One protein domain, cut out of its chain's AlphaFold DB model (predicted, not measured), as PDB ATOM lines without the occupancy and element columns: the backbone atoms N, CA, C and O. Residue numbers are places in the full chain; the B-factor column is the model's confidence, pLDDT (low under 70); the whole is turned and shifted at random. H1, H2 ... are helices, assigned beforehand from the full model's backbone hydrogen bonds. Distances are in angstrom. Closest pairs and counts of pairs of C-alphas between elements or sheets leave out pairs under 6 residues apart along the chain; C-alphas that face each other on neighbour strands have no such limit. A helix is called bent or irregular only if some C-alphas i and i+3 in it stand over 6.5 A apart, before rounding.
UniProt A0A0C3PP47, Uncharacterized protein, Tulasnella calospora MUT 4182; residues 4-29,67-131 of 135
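This is residues 4 to 29 and 67 to 131 of the 135 residues of an uncharacterized protein of Tulasnella calospora MUT 4182 (UniProt A0A0C3PP47). Three helices gather into a small crossed cluster: the first part of H1, H4 and the kinked H5 meet there. Two arms stick out and spread apart: residues 20 to 29 of H1, and residues 67 to 82, which hold H2 and most of H3. The 91 printed residues include five named helices, H1 to H5 in chain order, and no named strand; the class is all helix. The whole is loose, radius of gyration of the C-alphas 16.5 A, spanning 48 by 33 by 20 A.

Find C-alpha 4 at (-12.797, -48.411, 4.128); from there H1 runs 37.7 A to residue 29, with a kink of 32 degrees near residue 11. It is neither bent nor irregular, but only just: C-alphas 11 and 14 are 6.5 A apart. Beyond the cut come H2, residues 67 to 74, H3, residues 79 to 83, and H4, residues 88 to 99, 16.6 A. H5, residues 110 to 130, 29.1 A, ends with C-alpha 130 at (-26.136, -58.056, 11.081); it is irregular, C-alphas 116 and 119 being 7.3 A apart, with a kink of 47 degrees near 117.

Look at residues 6 to 10 of H1, which touch H4 about perpendicular, at 84 degrees; the closest C-alphas, Trp 10 and Gly 91, are 6.6 A apart. Residues 4 to 12 of H1 touch H5 at a steep tilt of 41 degrees, opposite ways; closest are C-alphas 11 and 110, 6.7 A. H4, with residues 93 to 98, touches residues 117 to 125 of H5, at a steep tilt of 61 degrees, opposite ways; closest are C-alphas 97 and 121, 6.3 A. H1 and H3 are only just apart, closest 8.2 A; H2 and H3 meet only through their link. Every O i to N i+4 pair is within hydrogen-bond range in H2 and H4, against 20 of 22 in H1, 15 of 17 in H5 and 0 of 1 in H3, where 2 of 2 O i to N i+3 pairs are.

The farthest C-alphas, Asp 29 and Glu 130, are 51.7 A apart. Residues 30 to 66 are not printed; C-alphas 29 and 67 stand 25.7 A apart across this cut. Of the links printed whole, none is long. Confidence is under 70 at residue 4 and residues 129 to 131.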
ATOM      1  N   SER A   4     -13.971 -49.220   3.800       63.94
ATOM      2  CA  SER A   4     -12.797 -48.411   4.128       63.94
ATOM      3  C   SER A   4     -12.719 -47.098   3.351       63.94
ATOM      4  O   SER A   4     -12.203 -46.121   3.889       63.94
ATOM      5  N   ASP A   5     -13.236 -47.054   2.122       77.50
ATOM      6  CA  ASP A   5     -13.069 -45.899   1.235       77.50
ATOM      7  C   ASP A   5     -13.927 -44.721   1.723       77.50
ATOM      8  O   ASP A   5     -13.420 -43.622   1.924       77.50
ATOM      9  N   HIS A   6     -15.191 -44.977   2.080       84.69
ATOM     10  CA  HIS A   6     -16.067 -43.951   2.657       84.69
ATOM     11  C   HIS A   6     -15.623 -43.493   4.051       84.69
ATOM     12  O   HIS A   6     -15.870 -42.353   4.445       84.69
ATOM     13  N   TYR A   7     -14.966 -44.373   4.812       86.75
ATOM     14  CA  TYR A   7     -14.385 -43.997   6.095       86.75
ATOM     15  C   TYR A   7     -13.173 -43.071   5.921       86.75
ATOM     16  O   TYR A   7     -13.013 -42.110   6.676       86.75
ATOM     17  N   ALA A   8     -12.349 -43.309   4.897       90.25
ATOM     18  CA  ALA A   8     -11.313 -42.360   4.516       90.25
ATOM     19  C   ALA A   8     -11.939 -41.016   4.101       90.25
ATOM     20  O   ALA A   8     -11.537 -39.968   4.607       90.25
ATOM     21  N   ASP A   9     -12.994 -41.015   3.287       91.50
ATOM     22  CA  ASP A   9     -13.664 -39.766   2.902       91.50
ATOM     23  C   ASP A   9     -14.142 -38.961   4.125       91.50
ATOM     24  O   ASP A   9     -13.936 -37.748   4.172       91.50
ATOM     25  N   TRP A  10     -14.672 -39.617   5.165       92.31
ATOM     26  CA  TRP A  10     -15.095 -38.958   6.410       92.31
ATOM     27  C   TRP A  10     -13.973 -38.184   7.123       92.31
ATOM     28  O   TRP A  10     -14.223 -37.132   7.710       92.31
ATOM     29  N   ILE A  11     -12.729 -38.667   7.053       92.81
ATOM     30  CA  ILE A  11     -11.570 -37.996   7.664       92.81
ATOM     31  C   ILE A  11     -10.997 -36.929   6.729       92.81
ATOM     32  O   ILE A  11     -10.748 -35.796   7.147       92.81
ATOM     33  N   TRP A  12     -10.717 -37.296   5.477       93.69
ATOM     34  CA  TRP A  12      -9.905 -36.465   4.587       93.69
ATOM     35  C   TRP A  12     -10.692 -35.346   3.924       93.69
ATOM     36  O   TRP A  12     -10.144 -34.257   3.772       93.69
ATOM     37  N   VAL A  13     -11.953 -35.564   3.554       92.19
ATOM     38  CA  VAL A  13     -12.743 -34.550   2.841       92.19
ATOM     39  C   VAL A  13     -12.886 -33.269   3.667       92.19
ATOM     40  O   VAL A  13     -12.514 -32.212   3.148       92.19
ATOM     41  N   PRO A  14     -13.311 -33.311   4.950       91.25
ATOM     42  CA  PRO A  14     -13.399 -32.095   5.756       91.25
ATOM     43  C   PRO A  14     -12.034 -31.426   5.966       91.25
ATOM     44  O   PRO A  14     -11.939 -30.200   6.006       91.25
ATOM     45  N   LEU A  15     -10.959 -32.217   6.075       93.88
ATOM     46  CA  LEU A  15      -9.601 -31.690   6.213       93.88
ATOM     47  C   LEU A  15      -9.146 -30.948   4.957       93.88
ATOM     48  O   LEU A  15      -8.644 -29.835   5.061       93.88
ATOM     49  N   VAL A  16      -9.322 -31.539   3.774       93.31
ATOM     50  CA  VAL A  16      -8.939 -30.907   2.505       93.31
ATOM     51  C   VAL A  16      -9.765 -29.647   2.270       93.31
ATOM     52  O   VAL A  16      -9.199 -28.620   1.911       93.31
ATOM     53  N   GLN A  17     -11.076 -29.689   2.521       91.94
ATOM     54  CA  GLN A  17     -11.939 -28.509   2.408       91.94
ATOM     55  C   GLN A  17     -11.472 -27.376   3.318       91.94
ATOM     56  O   GLN A  17     -11.400 -26.228   2.879       91.94
ATOM     57  N   LYS A  18     -11.094 -27.702   4.559       93.06
ATOM     58  CA  LYS A  18     -10.521 -26.730   5.485       93.06
ATOM     59  C   LYS A  18      -9.204 -26.149   4.965       93.06
ATOM     60  O   LYS A  18      -9.078 -24.936   4.929       93.06
ATOM     61  N   GLU A  19      -8.255 -26.976   4.532       93.88
ATOM     62  CA  GLU A  19      -6.957 -26.499   4.022       93.88
ATOM     63  C   GLU A  19      -7.115 -25.627   2.767       93.88
ATOM     64  O   GLU A  19      -6.442 -24.610   2.625       93.88
ATOM     65  N   VAL A  20      -8.037 -25.984   1.867       93.69
ATOM     66  CA  VAL A  20      -8.367 -25.159   0.695       93.69
ATOM     67  C   VAL A  20      -8.940 -23.817   1.136       93.69
ATOM     68  O   VAL A  20      -8.527 -22.784   0.613       93.69
ATOM     69  N   LYS A  21      -9.857 -23.813   2.107       93.44
ATOM     70  CA  LYS A  21     -10.419 -22.577   2.650       93.44
ATOM     71  C   LYS A  21      -9.330 -21.708   3.290       93.44
ATOM     72  O   LYS A  21      -9.211 -20.538   2.938       93.44
ATOM     73  N   ASP A  22      -8.516 -22.291   4.163       94.12
ATOM     74  CA  ASP A  22      -7.430 -21.602   4.864       94.12
ATOM     75  C   ASP A  22      -6.409 -21.028   3.864       94.12
ATOM     76  O   ASP A  22      -5.920 -19.912   4.045       94.12
ATOM     77  N   TYR A  23      -6.119 -21.756   2.780       94.25
ATOM     78  CA  TYR A  23      -5.279 -21.267   1.689       94.25
ATOM     79  C   TYR A  23      -5.910 -20.083   0.953       94.25
ATOM     80  O   TYR A  23      -5.223 -19.094   0.714       94.25
ATOM     81  N   VAL A  24      -7.193 -20.166   0.584       93.44
ATOM     82  CA  VAL A  24      -7.897 -19.085  -0.128       93.44
ATOM     83  C   VAL A  24      -7.930 -17.815   0.717       93.44
ATOM     84  O   VAL A  24      -7.611 -16.745   0.198       93.44
ATOM     85  N   ASP A  25      -8.248 -17.936   2.007       92.75
ATOM     86  CA  ASP A  25      -8.250 -16.811   2.943       92.75
ATOM     87  C   ASP A  25      -6.852 -16.169   3.000       92.75
ATOM     88  O   ASP A  25      -6.687 -14.980   2.725       92.75
ATOM     89  N   GLN A  26      -5.809 -16.972   3.246       92.69
ATOM     90  CA  GLN A  26      -4.430 -16.477   3.300       92.69
ATOM     91  C   GLN A  26      -3.980 -15.841   1.987       92.69
ATOM     92  O   GLN A  26      -3.341 -14.792   2.001       92.69
ATOM     93  N   PHE A  27      -4.277 -16.468   0.851       90.69
ATOM     94  CA  PHE A  27      -3.849 -15.990  -0.458       90.69
ATOM     95  C   PHE A  27      -4.519 -14.662  -0.821       90.69
ATOM     96  O   PHE A  27      -3.854 -13.758  -1.328       90.69
ATOM     97  N   ASN A  28      -5.815 -14.527  -0.537       91.12
ATOM     98  CA  ASN A  28      -6.571 -13.318  -0.849       91.12
ATOM     99  C   ASN A  28      -6.232 -12.145   0.080       91.12
ATOM    100  O   ASN A  28      -6.274 -10.995  -0.371       91.12
ATOM    101  N   ASP A  29      -5.835 -12.436   1.323       91.62
ATOM    102  CA  ASP A  29      -5.458 -11.439   2.332       91.62
ATOM    103  C   ASP A  29      -3.950 -11.163   2.405       91.62
ATOM    104  O   ASP A  29      -3.518 -10.202   3.048       91.62
ATOM    105  N   PRO A  67     -31.000  -9.738  -1.901       91.75
ATOM    106  CA  PRO A  67     -30.928 -10.903  -1.024       91.75
ATOM    107  C   PRO A  67     -31.983 -11.973  -1.329       91.75
ATOM    108  O   PRO A  67     -31.677 -13.151  -1.190       91.75
ATOM    109  N   LEU A  68     -33.167 -11.591  -1.824       93.31
ATOM    110  CA  LEU A  68     -34.200 -12.552  -2.227       93.31
ATOM    111  C   LEU A  68     -33.738 -13.448  -3.384       93.31
ATOM    112  O   LEU A  68     -34.044 -14.629  -3.396       93.31
ATOM    113  N   ILE A  69     -32.927 -12.930  -4.316       90.12
ATOM    114  CA  ILE A  69     -32.336 -13.748  -5.388       90.12
ATOM    115  C   ILE A  69     -31.347 -14.759  -4.800       90.12
ATOM    116  O   ILE A  69     -31.230 -15.870  -5.306       90.12
ATOM    117  N   ILE A  70     -30.614 -14.381  -3.750       88.25
ATOM    118  CA  ILE A  70     -29.699 -15.300  -3.067       88.25
ATOM    119  C   ILE A  70     -30.502 -16.392  -2.360       88.25
ATOM    120  O   ILE A  70     -30.159 -17.562  -2.497       88.25
ATOM    121  N   GLU A  71     -31.573 -16.028  -1.653       88.75
ATOM    122  CA  GLU A  71     -32.479 -16.981  -1.003       88.75
ATOM    123  C   GLU A  71     -33.087 -17.954  -2.021       88.75
ATOM    124  O   GLU A  71     -32.962 -19.162  -1.834       88.75
ATOM    125  N   ASP A  72     -33.617 -17.449  -3.138       91.00
ATOM    126  CA  ASP A  72     -34.171 -18.259  -4.230       91.00
ATOM    127  C   ASP A  72     -33.114 -19.181  -4.870       91.00
ATOM    128  O   ASP A  72     -33.404 -20.324  -5.214       91.00
ATOM    129  N   LEU A  73     -31.868 -18.714  -5.037       86.44
ATOM    130  CA  LEU A  73     -30.764 -19.538  -5.559       86.44
ATOM    131  C   LEU A  73     -30.313 -20.614  -4.567       86.44
ATOM    132  O   LEU A  73     -29.797 -21.654  -4.979       86.44
ATOM    133  N   MET A  74     -30.444 -20.340  -3.270       86.88
ATOM    134  CA  MET A  74     -30.128 -21.293  -2.212       86.88
ATOM    135  C   MET A  74     -31.276 -22.279  -1.967       86.88
ATOM    136  O   MET A  74     -31.023 -23.387  -1.493       86.88
ATOM    137  N   GLU A  75     -32.516 -21.923  -2.307       90.06
ATOM    138  CA  GLU A  75     -33.670 -22.811  -2.214       90.06
ATOM    139  C   GLU A  75     -33.487 -24.032  -3.132       90.06
ATOM    140  O   GLU A  75     -33.349 -23.932  -4.349       90.06
ATOM    141  N   GLY A  76     -33.449 -25.227  -2.536       80.12
ATOM    142  CA  GLY A  76     -33.213 -26.477  -3.265       80.12
ATOM    143  C   GLY A  76     -31.752 -26.739  -3.649       80.12
ATOM    144  O   GLY A  76     -31.477 -27.745  -4.303       80.12
ATOM    145  N   HIS A  77     -30.810 -25.884  -3.239       83.12
ATOM    146  CA  HIS A  77     -29.384 -26.170  -3.342       83.12
ATOM    147  C   HIS A  77     -28.913 -26.866  -2.059       83.12
ATOM    148  O   HIS A  77     -28.897 -26.253  -0.991       83.12
ATOM    149  N   ASP A  78     -28.452 -28.120  -2.151       80.56
ATOM    150  CA  ASP A  78     -28.057 -28.911  -0.966       80.56
ATOM    151  C   ASP A  78     -26.837 -28.318  -0.221       80.56
ATOM    152  O   ASP A  78     -26.479 -28.732   0.880       80.56
ATOM    153  N   GLY A  79     -26.196 -27.302  -0.803       81.00
ATOM    154  CA  GLY A  79     -25.249 -26.435  -0.108       81.00
ATOM    155  C   GLY A  79     -24.038 -27.222   0.370       81.00
ATOM    156  O   GLY A  79     -23.368 -27.874  -0.429       81.00
ATOM    157  N   ALA A  80     -23.773 -27.174   1.675       75.75
ATOM    158  CA  ALA A  80     -22.682 -27.922   2.293       75.75
ATOM    159  C   ALA A  80     -22.846 -29.448   2.158       75.75
ATOM    160  O   ALA A  80     -21.841 -30.157   2.104       75.75
ATOM    161  N   GLU A  81     -24.076 -29.956   2.028       81.25
ATOM    162  CA  GLU A  81     -24.321 -31.393   1.858       81.25
ATOM    163  C   GLU A  81     -23.847 -31.898   0.488       81.25
ATOM    164  O   GLU A  81     -23.403 -33.039   0.389       81.25
ATOM    165  N   THR A  82     -23.798 -31.052  -0.555       80.69
ATOM    166  CA  THR A  82     -23.176 -31.442  -1.844       80.69
ATOM    167  C   THR A  82     -21.686 -31.754  -1.713       80.69
ATOM    168  O   THR A  82     -21.113 -32.482  -2.522       80.69
ATOM    169  N   CYS A  83     -21.044 -31.203  -0.684       81.06
ATOM    170  CA  CYS A  83     -19.633 -31.383  -0.391       81.06
ATOM    171  C   CYS A  83     -19.377 -32.570   0.554       81.06
ATOM    172  O   CYS A  83     -18.246 -32.751   1.016       81.06
ATOM    173  N   LYS A  84     -20.397 -33.387   0.836       85.69
ATOM    174  CA  LYS A  84     -20.290 -34.627   1.599       85.69
ATOM    175  C   LYS A  84     -20.094 -35.805   0.646       85.69
ATOM    176  O   LYS A  84     -20.979 -36.165  -0.118       85.69
ATOM    177  N   PHE A  85     -18.923 -36.429   0.711       88.12
ATOM    178  CA  PHE A  85     -18.544 -37.522  -0.198       88.12
ATOM    179  C   PHE A  85     -18.767 -38.917   0.408       88.12
ATOM    180  O   PHE A  85     -18.364 -39.924  -0.168       88.12
ATOM    181  N   PHE A  86     -19.422 -38.994   1.566       87.56
ATOM    182  CA  PHE A  86     -19.719 -40.245   2.255       87.56
ATOM    183  C   PHE A  86     -21.209 -40.318   2.635       87.56
ATOM    184  O   PHE A  86     -21.807 -39.294   2.973       87.56
ATOM    185  N   PRO A  87     -21.824 -41.514   2.621       88.00
ATOM    186  CA  PRO A  87     -23.204 -41.693   3.071       88.00
ATOM    187  C   PRO A  87     -23.413 -41.332   4.549       88.00
ATOM    188  O   PRO A  87     -22.517 -41.522   5.370       88.00
ATOM    189  N   ASP A  88     -24.626 -40.919   4.917       88.44
ATOM    190  CA  ASP A  88     -24.977 -40.503   6.288       88.44
ATOM    191  C   ASP A  88     -24.628 -41.548   7.348       88.44
ATOM    192  O   ASP A  88     -23.973 -41.232   8.340       88.44
ATOM    193  N   TRP A  89     -24.978 -42.811   7.089       86.00
ATOM    194  CA  TRP A  89     -24.721 -43.919   8.009       86.00
ATOM    195  C   TRP A  89     -23.223 -44.101   8.306       86.00
ATOM    196  O   TRP A  89     -22.855 -44.499   9.408       86.00
ATOM    197  N   VAL A  90     -22.338 -43.777   7.351       89.06
ATOM    198  CA  VAL A  90     -20.883 -43.816   7.573       89.06
ATOM    199  C   VAL A  90     -20.487 -42.737   8.569       89.06
ATOM    200  O   VAL A  90     -19.718 -43.012   9.485       89.06
ATOM    201  N   GLY A  91     -21.036 -41.529   8.415       89.62
ATOM    202  CA  GLY A  91     -20.789 -40.422   9.330       89.62
ATOM    203  C   GLY A  91     -21.268 -40.709  10.752       89.62
ATOM    204  O   GLY A  91     -20.566 -40.379  11.706       89.62
ATOM    205  N   GLU A  92     -22.415 -41.372  10.895       90.31
ATOM    206  CA  GLU A  92     -22.952 -41.793  12.193       90.31
ATOM    207  C   GLU A  92     -22.036 -42.808  12.884       90.31
ATOM    208  O   GLU A  92     -21.615 -42.587  14.022       90.31
ATOM    209  N   VAL A  93     -21.672 -43.891  12.188       89.62
ATOM    210  CA  VAL A  93     -20.810 -44.946  12.744       89.62
ATOM    211  C   VAL A  93     -19.408 -44.405  13.039       89.62
ATOM    212  O   VAL A  93     -18.868 -44.626  14.124       89.62
ATOM    213  N   ALA A  94     -18.820 -43.643  12.113       89.94
ATOM    214  CA  ALA A  94     -17.512 -43.022  12.307       89.94
ATOM    215  C   ALA A  94     -17.520 -42.036  13.483       89.94
ATOM    216  O   ALA A  94     -16.583 -42.037  14.283       89.94
ATOM    217  N   GLY A  95     -18.592 -41.252  13.630       90.38
ATOM    218  CA  GLY A  95     -18.795 -40.347  14.758       90.38
ATOM    219  C   GLY A  95     -18.869 -41.082  16.097       90.38
ATOM    220  O   GLY A  95     -18.197 -40.690  17.046       90.38
ATOM    221  N   GLN A  96     -19.604 -42.193  16.174       89.44
ATOM    222  CA  GLN A  96     -19.677 -43.008  17.395       89.44
ATOM    223  C   GLN A  96     -18.307 -43.563  17.798       89.44
ATOM    224  O   GLN A  96     -17.911 -43.457  18.959       89.44
ATOM    225  N   VAL A  97     -17.556 -44.108  16.838       88.31
ATOM    226  CA  VAL A  97     -16.201 -44.628  17.081       88.31
ATOM    227  C   VAL A  97     -15.251 -43.502  17.486       88.31
ATOM    228  O   VAL A  97     -14.423 -43.674  18.382       88.31
ATOM    229  N   TYR A  98     -15.387 -42.329  16.865       90.31
ATOM    230  CA  TYR A  98     -14.590 -41.153  17.196       90.31
ATOM    231  C   TYR A  98     -14.801 -40.716  18.644       90.31
ATOM    232  O   TYR A  98     -13.832 -40.410  19.336       90.31
ATOM    233  N   GLU A  99     -16.037 -40.739  19.139       89.44
ATOM    234  CA  GLU A  99     -16.375 -40.280  20.487       89.44
ATOM    235  C   GLU A  99     -15.704 -41.088  21.613       89.44
ATOM    236  O   GLU A  99     -15.495 -40.548  22.700       89.44
ATOM    237  N   VAL A 100     -15.292 -42.336  21.352       83.62
ATOM    238  CA  VAL A 100     -14.617 -43.208  22.335       83.62
ATOM    239  C   VAL A 100     -13.221 -42.693  22.717       83.62
ATOM    240  O   VAL A 100     -12.784 -42.891  23.850       83.62
ATOM    241  N   GLY A 101     -12.520 -42.019  21.797       78.12
ATOM    242  CA  GLY A 101     -11.134 -41.565  22.010       78.12
ATOM    243  C   GLY A 101     -10.829 -40.125  21.587       78.12
ATOM    244  O   GLY A 101      -9.794 -39.588  21.975       78.12
ATOM    245  N   LYS A 102     -11.711 -39.504  20.798       87.25
ATOM    246  CA  LYS A 102     -11.643 -38.133  20.258       87.25
ATOM    247  C   LYS A 102     -10.240 -37.696  19.823       87.25
ATOM    248  O   LYS A 102      -9.744 -36.659  20.278       87.25
ATOM    249  N   PRO A 103      -9.552 -38.482  18.980       87.12
ATOM    250  CA  PRO A 103      -8.201 -38.139  18.576       87.12
ATOM    251  C   PRO A 103      -8.198 -36.834  17.770       87.12
ATOM    252  O   PRO A 103      -9.062 -36.595  16.938       87.12
ATOM    253  N   THR A 104      -7.204 -35.971  17.975       88.56
ATOM    254  CA  THR A 104      -7.124 -34.713  17.220       88.56
ATOM    255  C   THR A 104      -6.930 -34.977  15.724       88.56
ATOM    256  O   THR A 104      -5.849 -35.401  15.303       88.56
ATOM    257  N   ILE A 105      -7.944 -34.652  14.921       89.44
ATOM    258  CA  ILE A 105      -7.888 -34.755  13.463       89.44
ATOM    259  C   ILE A 105      -7.187 -33.515  12.893       89.44
ATOM    260  O   ILE A 105      -7.554 -32.376  13.165       89.44
ATOM    261  N   SER A 106      -6.124 -33.744  12.129       92.88
ATOM    262  CA  SER A 106      -5.375 -32.719  11.390       92.88
ATOM    263  C   SER A 106      -4.668 -33.396  10.224       92.88
ATOM    264  O   SER A 106      -4.457 -34.609  10.279       92.88
ATOM    265  N   MET A 107      -4.238 -32.642   9.211       90.50
ATOM    266  CA  MET A 107      -3.632 -33.243   8.019       90.50
ATOM    267  C   MET A 107      -2.390 -34.097   8.344       90.50
ATOM    268  O   MET A 107      -2.223 -35.193   7.819       90.50
ATOM    269  N   ASN A 108      -1.596 -33.680   9.334       92.69
ATOM    270  CA  ASN A 108      -0.413 -34.420   9.800       92.69
ATOM    271  C   ASN A 108      -0.737 -35.678  10.624       92.69
ATOM    272  O   ASN A 108       0.129 -36.528  10.822       92.69
ATOM    273  N   LYS A 109      -1.960 -35.784  11.157       92.12
ATOM    274  CA  LYS A 109      -2.399 -36.896  12.015       92.12
ATOM    275  C   LYS A 109      -3.446 -37.786  11.348       92.12
ATOM    276  O   LYS A 109      -3.754 -38.831  11.907       92.12
ATOM    277  N   ALA A 110      -3.965 -37.415  10.177       92.00
ATOM    278  CA  ALA A 110      -5.085 -38.084   9.512       92.00
ATOM    279  C   ALA A 110      -4.861 -39.596   9.354       92.00
ATOM    280  O   ALA A 110      -5.694 -40.392   9.778       92.00
ATOM    281  N   TRP A 111      -3.680 -39.998   8.876       92.44
ATOM    282  CA  TRP A 111      -3.312 -41.412   8.752       92.44
ATOM    283  C   TRP A 111      -3.255 -42.152  10.090       92.44
ATOM    284  O   TRP A 111      -3.693 -43.296  10.178       92.44
ATOM    285  N   ALA A 112      -2.734 -41.508  11.137       91.62
ATOM    286  CA  ALA A 112      -2.663 -42.107  12.466       91.62
ATOM    287  C   ALA A 112      -4.062 -42.291  13.074       91.62
ATOM    288  O   ALA A 112      -4.330 -43.322  13.684       91.62
ATOM    289  N   VAL A 113      -4.956 -41.316  12.873       91.31
ATOM    290  CA  VAL A 113      -6.364 -41.403  13.284       91.31
ATOM    291  C   VAL A 113      -7.066 -42.540  12.546       91.31
ATOM    292  O   VAL A 113      -7.669 -43.395  13.189       91.31
ATOM    293  N   PHE A 114      -6.918 -42.599  11.221       91.44
ATOM    294  CA  PHE A 114      -7.490 -43.666  10.402       91.44
ATOM    295  C   PHE A 114      -7.036 -45.048  10.880       91.44
ATOM    296  O   PHE A 114      -7.864 -45.899  11.186       91.44
ATOM    297  N   ALA A 115      -5.723 -45.259  11.019       90.50
ATOM    298  CA  ALA A 115      -5.170 -46.541  11.447       90.50
ATOM    299  C   ALA A 115      -5.617 -46.945  12.862       90.50
ATOM    300  O   ALA A 115      -5.800 -48.128  13.136       90.50
ATOM    301  N   MET A 116      -5.800 -45.972  13.758       89.19
ATOM    302  CA  MET A 116      -6.271 -46.216  15.123       89.19
ATOM    303  C   MET A 116      -7.730 -46.677  15.159       89.19
ATOM    304  O   MET A 116      -8.086 -47.529  15.966       89.19
ATOM    305  N   MET A 117      -8.574 -46.095  14.313       89.19
ATOM    306  CA  MET A 117     -10.024 -46.244  14.402       89.19
ATOM    307  C   MET A 117     -10.605 -47.260  13.413       89.19
ATOM    308  O   MET A 117     -11.703 -47.754  13.656       89.19
ATOM    309  N   VAL A 118      -9.891 -47.606  12.333       90.19
ATOM    310  CA  VAL A 118     -10.411 -48.469  11.255       90.19
ATOM    311  C   VAL A 118     -10.924 -49.816  11.767       90.19
ATOM    312  O   VAL A 118     -12.009 -50.233  11.381       90.19
ATOM    313  N   ALA A 119     -10.221 -50.456  12.706       88.56
ATOM    314  CA  ALA A 119     -10.647 -51.741  13.262       88.56
ATOM    315  C   ALA A 119     -11.960 -51.630  14.060       88.56
ATOM    316  O   ALA A 119     -12.841 -52.480  13.944       88.56
ATOM    317  N   SER A 120     -12.111 -50.568  14.857       88.38
ATOM    318  CA  SER A 120     -13.343 -50.300  15.607       88.38
ATOM    319  C   SER A 120     -14.497 -49.904  14.687       88.38
ATOM    320  O   SER A 120     -15.634 -50.289  14.938       88.38
ATOM    321  N   PHE A 121     -14.202 -49.181  13.607       88.56
ATOM    322  CA  PHE A 121     -15.174 -48.848  12.575       88.56
ATOM    323  C   PHE A 121     -15.682 -50.100  11.858       88.56
ATOM    324  O   PHE A 121     -16.887 -50.319  11.811       88.56
ATOM    325  N   GLU A 122     -14.794 -50.969  11.373       87.38
ATOM    326  CA  GLU A 122     -15.187 -52.223  10.716       87.38
ATOM    327  C   GLU A 122     -16.019 -53.125  11.637       87.38
ATOM    328  O   GLU A 122     -17.016 -53.700  11.197       87.38
ATOM    329  N   ALA A 123     -15.660 -53.212  12.922       86.75
ATOM    330  CA  ALA A 123     -16.444 -53.947  13.911       86.75
ATOM    331  C   ALA A 123     -17.864 -53.373  14.065       86.75
ATOM    332  O   ALA A 123     -18.835 -54.127  13.990       86.75
ATOM    333  N   ALA A 124     -17.992 -52.049  14.204       86.12
ATOM    334  CA  ALA A 124     -19.282 -51.377  14.343       86.12
ATOM    335  C   ALA A 124     -20.150 -51.496  13.077       86.12
ATOM    336  O   ALA A 124     -21.363 -51.687  13.161       86.12
ATOM    337  N   VAL A 125     -19.537 -51.439  11.890       84.12
ATOM    338  CA  VAL A 125     -20.243 -51.661  10.619       84.12
ATOM    339  C   VAL A 125     -20.797 -53.081  10.544       84.12
ATOM    340  O   VAL A 125     -21.964 -53.250  10.200       84.12
ATOM    341  N   ASN A 126     -20.003 -54.096  10.896       80.25
ATOM    342  CA  ASN A 126     -20.456 -55.487  10.866       80.25
ATOM    343  C   ASN A 126     -21.620 -55.734  11.840       80.25
ATOM    344  O   ASN A 126     -22.616 -56.334  11.444       80.25
ATOM    345  N   GLU A 127     -21.555 -55.191  13.060       78.44
ATOM    346  CA  GLU A 127     -22.658 -55.255  14.035       78.44
ATOM    347  C   GLU A 127     -23.935 -54.570  13.510       78.44
ATOM    348  O   GLU A 127     -25.044 -55.083  13.660       78.44
ATOM    349  N   THR A 128     -23.783 -53.441  12.814       70.19
ATOM    350  CA  THR A 128     -24.908 -52.695  12.226       70.19
ATOM    351  C   THR A 128     -25.530 -53.427  11.026       70.19
ATOM    352  O   THR A 128     -26.744 -53.369  10.819       70.19
ATOM    353  N   LEU A 129     -24.723 -54.137  10.227       63.72
ATOM    354  CA  LEU A 129     -25.182 -54.902   9.060       63.72
ATOM    355  C   LEU A 129     -25.852 -56.229   9.441       63.72
ATOM    356  O   LEU A 129     -26.799 -56.629   8.765       63.72
ATOM    357  N   GLU A 130     -25.444 -56.874  10.538       55.00
ATOM    358  CA  GLU A 130     -26.136 -58.056  11.081       55.00
ATOM    359  C   GLU A 130     -27.564 -57.735  11.578       55.00
ATOM    360  O   GLU A 130     -28.400 -58.633  11.690       55.00
ATOM    361  N   GLY A 131     -27.885 -56.452  11.801       50.22
ATOM    362  CA  GLY A 131     -29.205 -55.970  12.221       50.22
ATOM    363  C   GLY A 131     -30.136 -55.462  11.107       50.22
ATOM    364  O   GLY A 131     -31.269 -55.078  11.412       50.22
TER     365      GLY A 131